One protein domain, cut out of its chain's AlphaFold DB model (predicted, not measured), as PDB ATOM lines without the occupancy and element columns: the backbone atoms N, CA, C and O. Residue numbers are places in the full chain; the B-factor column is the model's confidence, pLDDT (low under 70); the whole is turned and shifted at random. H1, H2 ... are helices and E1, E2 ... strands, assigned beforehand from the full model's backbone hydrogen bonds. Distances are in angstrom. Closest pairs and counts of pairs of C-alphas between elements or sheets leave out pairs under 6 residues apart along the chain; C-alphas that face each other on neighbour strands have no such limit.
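AT A GLANCE: This is residues 220 to 273 of the 278 residues of an uncharacterized protein of Archaeon GW2011_AR20 (UniProt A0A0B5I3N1). Little regular structure: a short two-strand hairpin, E1 and E2, is at one end, residues 235 to 260 wind as loops through the middle, and helix H1 is at the other end, its residues 266 to 273 sticking out. The printed part has 54 residues with E1, E2 and H1 in that order, 19 of them in these elements, mixed, helices and strands. It is elongated, 41 by 22 by 14 A, and only just compact, close to loose, with a radius of gyration of the C-alphas of 12.0 A.

HOW THE PARTS SIT: E1, residues 224 to 226, and E2, residues 232 to 234, form an antiparallel hairpin at 139 degrees; N 225 and O 233 are within hydrogen-bond range at 2.8 A. E1 and H1, residues 261 to 273, are apart. In H1 every O i to N i+4 pair is within hydrogen-bond range.

IN THESE COORDINATES: E1, 7.0 A long, begins at C-alpha 224 (186.826, 106.299, 159.665). E2 is 6.8 A long. H1, 18.3 A long, ends at C-alpha 273 (155.182, 112.633, 158.439).

THE WHOLE: The C-alphas farthest apart, of Gln 229 and Asn 273, are 41.2 A apart. The link E2 to H1 is long, 26 residues. The printed part has no cut, and no printed residue is under pLDDT 70.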
ATOM      1  N   ARG A 220     184.864 111.157 164.314       91.38
ATOM      2  CA  ARG A 220     184.658 110.634 162.962       91.38
ATOM      3  C   ARG A 220     185.304 111.568 161.956       91.38
ATOM      4  O   ARG A 220     185.089 112.774 162.030       91.38
ATOM      5  N   ASP A 221     186.031 110.987 161.015       85.00
ATOM      6  CA  ASP A 221     186.576 111.689 159.859       85.00
ATOM      7  C   ASP A 221     186.380 110.821 158.611       85.00
ATOM      8  O   ASP A 221     186.851 109.683 158.524       85.00
ATOM      9  N   GLY A 222     185.586 111.329 157.669       87.88
ATOM     10  CA  GLY A 222     185.172 110.589 156.480       87.88
ATOM     11  C   GLY A 222     184.556 109.219 156.800       87.88
ATOM     12  O   GLY A 222     183.522 109.119 157.459       87.88
ATOM     13  N   SER A 223     185.179 108.155 156.285       89.56
ATOM     14  CA  SER A 223     184.759 106.755 156.461       89.56
ATOM     15  C   SER A 223     185.449 106.051 157.633       89.56
ATOM     16  O   SER A 223     185.408 104.818 157.731       89.56
ATOM     17  N   GLN A 224     186.093 106.810 158.518       92.81
ATOM     18  CA  GLN A 224     186.826 106.299 159.665       92.81
ATOM     19  C   GLN A 224     186.324 106.926 160.966       92.81
ATOM     20  O   GLN A 224     185.709 107.993 160.991       92.81
ATOM     21  N   TYR A 225     186.580 106.232 162.067       92.88
ATOM     22  CA  TYR A 225     186.362 106.741 163.410       92.88
ATOM     23  C   TYR A 225     187.582 106.478 164.279       92.88
ATOM     24  O   TYR A 225     188.399 105.596 163.994       92.88
ATOM     25  N   CYS A 226     187.667 107.228 165.367       91.44
ATOM     26  CA  CYS A 226     188.714 107.059 166.332       91.44
ATOM     27  C   CYS A 226     188.391 105.976 167.359       91.44
ATOM     28  O   CYS A 226     187.471 106.127 168.167       91.44
ATOM     29  N   SER A 227     189.145 104.878 167.340       88.94
ATOM     30  CA  SER A 227     188.936 103.759 168.258       88.94
ATOM     31  C   SER A 227     189.373 104.081 169.694       88.94
ATOM     32  O   SER A 227     190.166 104.997 169.913       88.94
ATOM     33  N   PRO A 228     188.944 103.288 170.697       85.62
ATOM     34  CA  PRO A 228     189.465 103.390 172.064       85.62
ATOM     35  C   PRO A 228     190.988 103.212 172.167       85.62
ATOM     36  O   PRO A 228     191.600 103.673 173.125       85.62
ATOM     37  N   GLN A 229     191.612 102.565 171.177       83.19
ATOM     38  CA  GLN A 229     193.066 102.417 171.058       83.19
ATOM     39  C   GLN A 229     193.728 103.626 170.374       83.19
ATOM     40  O   GLN A 229     194.909 103.564 170.038       83.19
ATOM     41  N   LYS A 230     192.976 104.713 170.158       79.19
ATOM     42  CA  LYS A 230     193.398 105.928 169.454       79.19
ATOM     43  C   LYS A 230     193.863 105.643 168.025       79.19
ATOM     44  O   LYS A 230     194.825 106.224 167.546       79.19
ATOM     45  N   GLN A 231     193.209 104.724 167.317       80.25
ATOM     46  CA  GLN A 231     193.532 104.430 165.917       80.25
ATOM     47  C   GLN A 231     192.352 104.747 165.009       80.25
ATOM     48  O   GLN A 231     191.207 104.470 165.355       80.25
ATOM     49  N   TRP A 232     192.642 105.293 163.827       84.94
ATOM     50  CA  TRP A 232     191.648 105.429 162.769       84.94
ATOM     51  C   TRP A 232     191.241 104.043 162.273       84.94
ATOM     52  O   TRP A 232     192.049 103.320 161.688       84.94
ATOM     53  N   VAL A 233     189.990 103.673 162.520       90.50
ATOM     54  CA  VAL A 233     189.397 102.402 162.101       90.50
ATOM     55  C   VAL A 233     188.255 102.700 161.141       90.50
ATOM     56  O   VAL A 233     187.479 103.627 161.360       90.50
ATOM     57  N   SER A 234     188.145 101.926 160.061       95.69
ATOM     58  CA  SER A 234     187.026 102.060 159.127       95.69
ATOM     59  C   SER A 234     185.694 101.815 159.826       95.69
ATOM     60  O   SER A 234     185.551 100.895 160.635       95.69
ATOM     61  N   GLN A 235     184.708 102.635 159.489       95.06
ATOM     62  CA  GLN A 235     183.352 102.443 159.966       95.06
ATOM     63  C   GLN A 235     182.758 101.143 159.412       95.06
ATOM     64  O   GLN A 235     183.017 100.745 158.275       95.06
ATOM     65  N   LYS A 236     181.951 100.482 160.233       95.94
ATOM     66  CA  LYS A 236     181.347  99.181 159.968       95.94
ATOM     67  C   LYS A 236     180.132  99.296 159.047       95.94
ATOM     68  O   LYS A 236     179.452 100.333 158.988       95.94
ATOM     69  N   SER A 237     179.876  98.214 158.318       94.25
ATOM     70  CA  SER A 237     178.748  98.096 157.396       94.25
ATOM     71  C   SER A 237     177.453  97.786 158.158       94.25
ATOM     72  O   SER A 237     177.492  97.453 159.343       94.25
ATOM     73  N   PRO A 238     176.276  97.902 157.519       92.88
ATOM     74  CA  PRO A 238     175.021  97.471 158.129       92.88
ATOM     75  C   PRO A 238     175.072  96.009 158.589       92.88
ATOM     76  O   PRO A 238     175.692  95.180 157.932       92.88
ATOM     77  N   GLU A 239     174.375  95.703 159.682       91.25
ATOM     78  CA  GLU A 239     174.295  94.391 160.348       91.25
ATOM     79  C   GLU A 239     175.577  93.898 161.046       91.25
ATOM     80  O   GLU A 239     175.504  92.927 161.808       91.25
ATOM     81  N   ASP A 240     176.717  94.576 160.864       95.94
ATOM     82  CA  ASP A 240     177.957  94.275 161.585       95.94
ATOM     83  C   ASP A 240     177.811  94.540 163.088       95.94
ATOM     84  O   ASP A 240     177.088  95.443 163.520       95.94
ATOM     85  N   LEU A 241     178.546  93.775 163.899       96.75
ATOM     86  CA  LEU A 241     178.547  93.933 165.353       96.75
ATOM     87  C   LEU A 241     179.214  95.247 165.772       96.75
ATOM     88  O   LEU A 241     180.353  95.520 165.387       96.75
ATOM     89  N   CYS A 242     178.556  96.017 166.634       96.00
ATOM     90  CA  CYS A 242     179.053  97.293 167.155       96.00
ATOM     91  C   CYS A 242     178.849  97.403 168.667       96.00
ATOM     92  O   CYS A 242     178.011  96.703 169.241       96.00
ATOM     93  N   GLN A 243     179.618  98.287 169.303       96.94
ATOM     94  CA  GLN A 243     179.430  98.651 170.712       96.94
ATOM     95  C   GLN A 243     179.020 100.114 170.888       96.94
ATOM     96  O   GLN A 243     178.298 100.431 171.827       96.94
ATOM     97  N   ASN A 244     179.448 100.987 169.976       96.00
ATOM     98  CA  ASN A 244     179.147 102.411 169.991       96.00
ATOM     99  C   ASN A 244     178.638 102.887 168.630       96.00
ATOM    100  O   ASN A 244     178.985 102.336 167.585       96.00
ATOM    101  N   ASP A 245     177.870 103.972 168.650       95.81
ATOM    102  CA  ASP A 245     177.257 104.568 167.460       95.81
ATOM    103  C   ASP A 245     178.280 104.989 166.398       95.81
ATOM    104  O   ASP A 245     178.098 104.704 165.214       95.81
ATOM    105  N   PHE A 246     179.394 105.596 166.819       95.69
ATOM    106  CA  PHE A 246     180.442 106.088 165.918       95.69
ATOM    107  C   PHE A 246     181.132 104.977 165.108       95.69
ATOM    108  O   PHE A 246     181.716 105.251 164.057       95.69
ATOM    109  N   GLU A 247     181.049 103.721 165.558       96.81
ATOM    110  CA  GLU A 247     181.629 102.582 164.848       96.81
ATOM    111  C   GLU A 247     180.884 102.284 163.547       96.81
ATOM    112  O   GLU A 247     181.465 101.702 162.638       96.81
ATOM    113  N   CYS A 248     179.611 102.666 163.444       95.44
ATOM    114  CA  CYS A 248     178.749 102.349 162.316       95.44
ATOM    115  C   CYS A 248     178.759 103.462 161.272       95.44
ATOM    116  O   CYS A 248     178.648 104.641 161.608       95.44
ATOM    117  N   SER A 249     178.780 103.103 159.986       93.88
ATOM    118  CA  SER A 249     178.611 104.073 158.888       93.88
ATOM    119  C   SER A 249     177.328 104.913 159.029       93.88
ATOM    120  O   SER A 249     177.335 106.109 158.737       93.88
ATOM    121  N   SER A 250     176.257 104.317 159.569       92.12
ATOM    122  CA  SER A 250     174.979 104.968 159.904       92.12
ATOM    123  C   SER A 250     174.996 105.845 161.159       92.12
ATOM    124  O   SER A 250     174.004 106.514 161.430       92.12
ATOM    125  N   ASN A 251     176.093 105.852 161.922       93.12
ATOM    126  CA  ASN A 251     176.186 106.464 163.249       93.12
ATOM    127  C   ASN A 251     175.169 105.928 164.267       93.12
ATOM    128  O   ASN A 251     174.688 106.689 165.106       93.12
ATOM    129  N   LEU A 252     174.764 104.664 164.137       93.19
ATOM    130  CA  LEU A 252     173.728 104.092 164.983       93.19
ATOM    131  C   LEU A 252     173.968 102.606 165.236       93.19
ATOM    132  O   LEU A 252     173.919 101.784 164.314       93.19
ATOM    133  N   CYS A 253     174.171 102.280 166.509       95.50
ATOM    134  CA  CYS A 253     174.369 100.938 167.018       95.50
ATOM    135  C   CYS A 253     173.195 100.540 167.922       95.50
ATOM    136  O   CYS A 253     173.055 101.029 169.039       95.50
ATOM    137  N   VAL A 254     172.342  99.621 167.464       94.12
ATOM    138  CA  VAL A 254     171.172  99.164 168.233       94.12
ATOM    139  C   VAL A 254     171.221  97.653 168.367       94.12
ATOM    140  O   VAL A 254     171.480  96.940 167.402       94.12
ATOM    141  N   SER A 255     170.984  97.147 169.579       94.38
ATOM    142  CA  SER A 255     171.046  95.707 169.871       94.38
ATOM    143  C   SER A 255     172.372  95.067 169.425       94.38
ATOM    144  O   SER A 255     172.393  93.952 168.910       94.38
ATOM    145  N   SER A 256     173.482  95.789 169.635       96.31
ATOM    146  CA  SER A 256     174.848  95.401 169.239       96.31
ATOM    147  C   SER A 256     175.068  95.230 167.729       96.31
ATOM    148  O   SER A 256     176.004  94.536 167.335       96.31
ATOM    149  N   LYS A 257     174.230  95.835 166.876       96.12
ATOM    150  CA  LYS A 257     174.379  95.802 165.416       96.12
ATOM    151  C   LYS A 257     174.237  97.178 164.778       96.12
ATOM    152  O   LYS A 257     173.415  97.992 165.203       96.12
ATOM    153  N   CYS A 258     175.015  97.410 163.727       95.94
ATOM    154  CA  CYS A 258     174.910  98.617 162.927       95.94
ATOM    155  C   CYS A 258     173.617  98.615 162.118       95.94
ATOM    156  O   CYS A 258     173.312  97.662 161.404       95.94
ATOM    157  N   VAL A 259     172.867  99.711 162.194       93.19
ATOM    158  CA  VAL A 259     171.604  99.840 161.457       93.19
ATOM    159  C   VAL A 259     171.878 100.252 160.012       93.19
ATOM    160  O   VAL A 259     172.775 101.050 159.745       93.19
ATOM    161  N   ASN A 260     171.088  99.741 159.068       88.31
ATOM    162  CA  ASN A 260     171.139 100.187 157.678       88.31
ATOM    163  C   ASN A 260     170.711 101.673 157.558       88.31
ATOM    164  O   ASN A 260     169.567 101.983 157.916       88.31
ATOM    165  N   PRO A 261     171.563 102.575 157.019       81.31
ATOM    166  CA  PRO A 261     171.252 104.004 156.893       81.31
ATOM    167  C   PRO A 261     169.913 104.270 156.193       81.31
ATOM    168  O   PRO A 261     169.100 105.060 156.663       81.31
ATOM    169  N   THR A 262     169.626 103.531 155.120       83.44
ATOM    170  CA  THR A 262     168.410 103.698 154.317       83.44
ATOM    171  C   THR A 262     167.147 103.270 155.065       83.44
ATOM    172  O   THR A 262     166.067 103.814 154.831       83.44
ATOM    173  N   LEU A 263     167.241 102.278 155.956       79.81
ATOM    174  CA  LEU A 263     166.113 101.883 156.801       79.81
ATOM    175  C   LEU A 263     165.844 102.949 157.868       79.81
ATOM    176  O   LEU A 263     164.690 103.305 158.100       79.81
ATOM    177  N   TRP A 264     166.904 103.484 158.475       82.69
ATOM    178  CA  TRP A 264     166.806 104.506 159.512       82.69
ATOM    179  C   TRP A 264     166.221 105.821 158.987       82.69
ATOM    180  O   TRP A 264     165.276 106.354 159.568       82.69
ATOM    181  N   GLU A 265     166.685 106.286 157.826       83.31
ATOM    182  CA  GLU A 265     166.122 107.456 157.143       83.31
ATOM    183  C   GLU A 265     164.622 107.295 156.860       83.31
ATOM    184  O   GLU A 265     163.840 108.221 157.073       83.31
ATOM    185  N   LYS A 266     164.180 106.105 156.426       84.19
ATOM    186  CA  LYS A 266     162.754 105.826 156.184       84.19
ATOM    187  C   LYS A 266     161.918 105.907 157.458       84.19
ATOM    188  O   LYS A 266     160.797 106.407 157.400       84.19
ATOM    189  N   ILE A 267     162.446 105.440 158.589       85.06
ATOM    190  CA  ILE A 267     161.752 105.490 159.882       85.06
ATOM    191  C   ILE A 267     161.640 106.938 160.376       85.06
ATOM    192  O   ILE A 267     160.547 107.351 160.762       85.06
ATOM    193  N   ILE A 268     162.720 107.728 160.297       84.38
ATOM    194  CA  ILE A 268     162.690 109.161 160.642       84.38
ATOM    195  C   ILE A 268     161.681 109.901 159.759       84.38
ATOM    196  O   ILE A 268     160.844 110.645 160.264       84.38
ATOM    197  N   ASN A 269     161.703 109.657 158.447       87.38
ATOM    198  CA  ASN A 269     160.773 110.290 157.515       87.38
ATOM    199  C   ASN A 269     159.317 109.897 157.792       87.38
ATOM    200  O   ASN A 269     158.428 110.743 157.732       87.38
ATOM    201  N   TRP A 270     159.055 108.633 158.128       88.75
ATOM    202  CA  TRP A 270     157.724 108.189 158.543       88.75
ATOM    203  C   TRP A 270     157.265 108.881 159.837       88.75
ATOM    204  O   TRP A 270     156.138 109.369 159.887       88.75
ATOM    205  N   PHE A 271     158.139 108.995 160.844       88.31
ATOM    206  CA  PHE A 271     157.827 109.665 162.112       88.31
ATOM    207  C   PHE A 271     157.560 111.166 161.922       88.31
ATOM    208  O   PHE A 271     156.563 111.682 162.423       88.31
ATOM    209  N   ASN A 272     158.383 111.848 161.121       87.38
ATOM    210  CA  ASN A 272     158.187 113.255 160.768       87.38
ATOM    211  C   ASN A 272     156.876 113.477 159.999       87.38
ATOM    212  O   ASN A 272     156.196 114.472 160.220       87.38
ATOM    213  N   ASN A 273     156.467 112.541 159.141       89.25
ATOM    214  CA  ASN A 273     155.182 112.633 158.439       89.25
ATOM    215  C   ASN A 273     153.973 112.374 159.351       89.25
ATOM    216  O   ASN A 273     152.872 112.831 159.041       89.25
TER     217      ASN A 273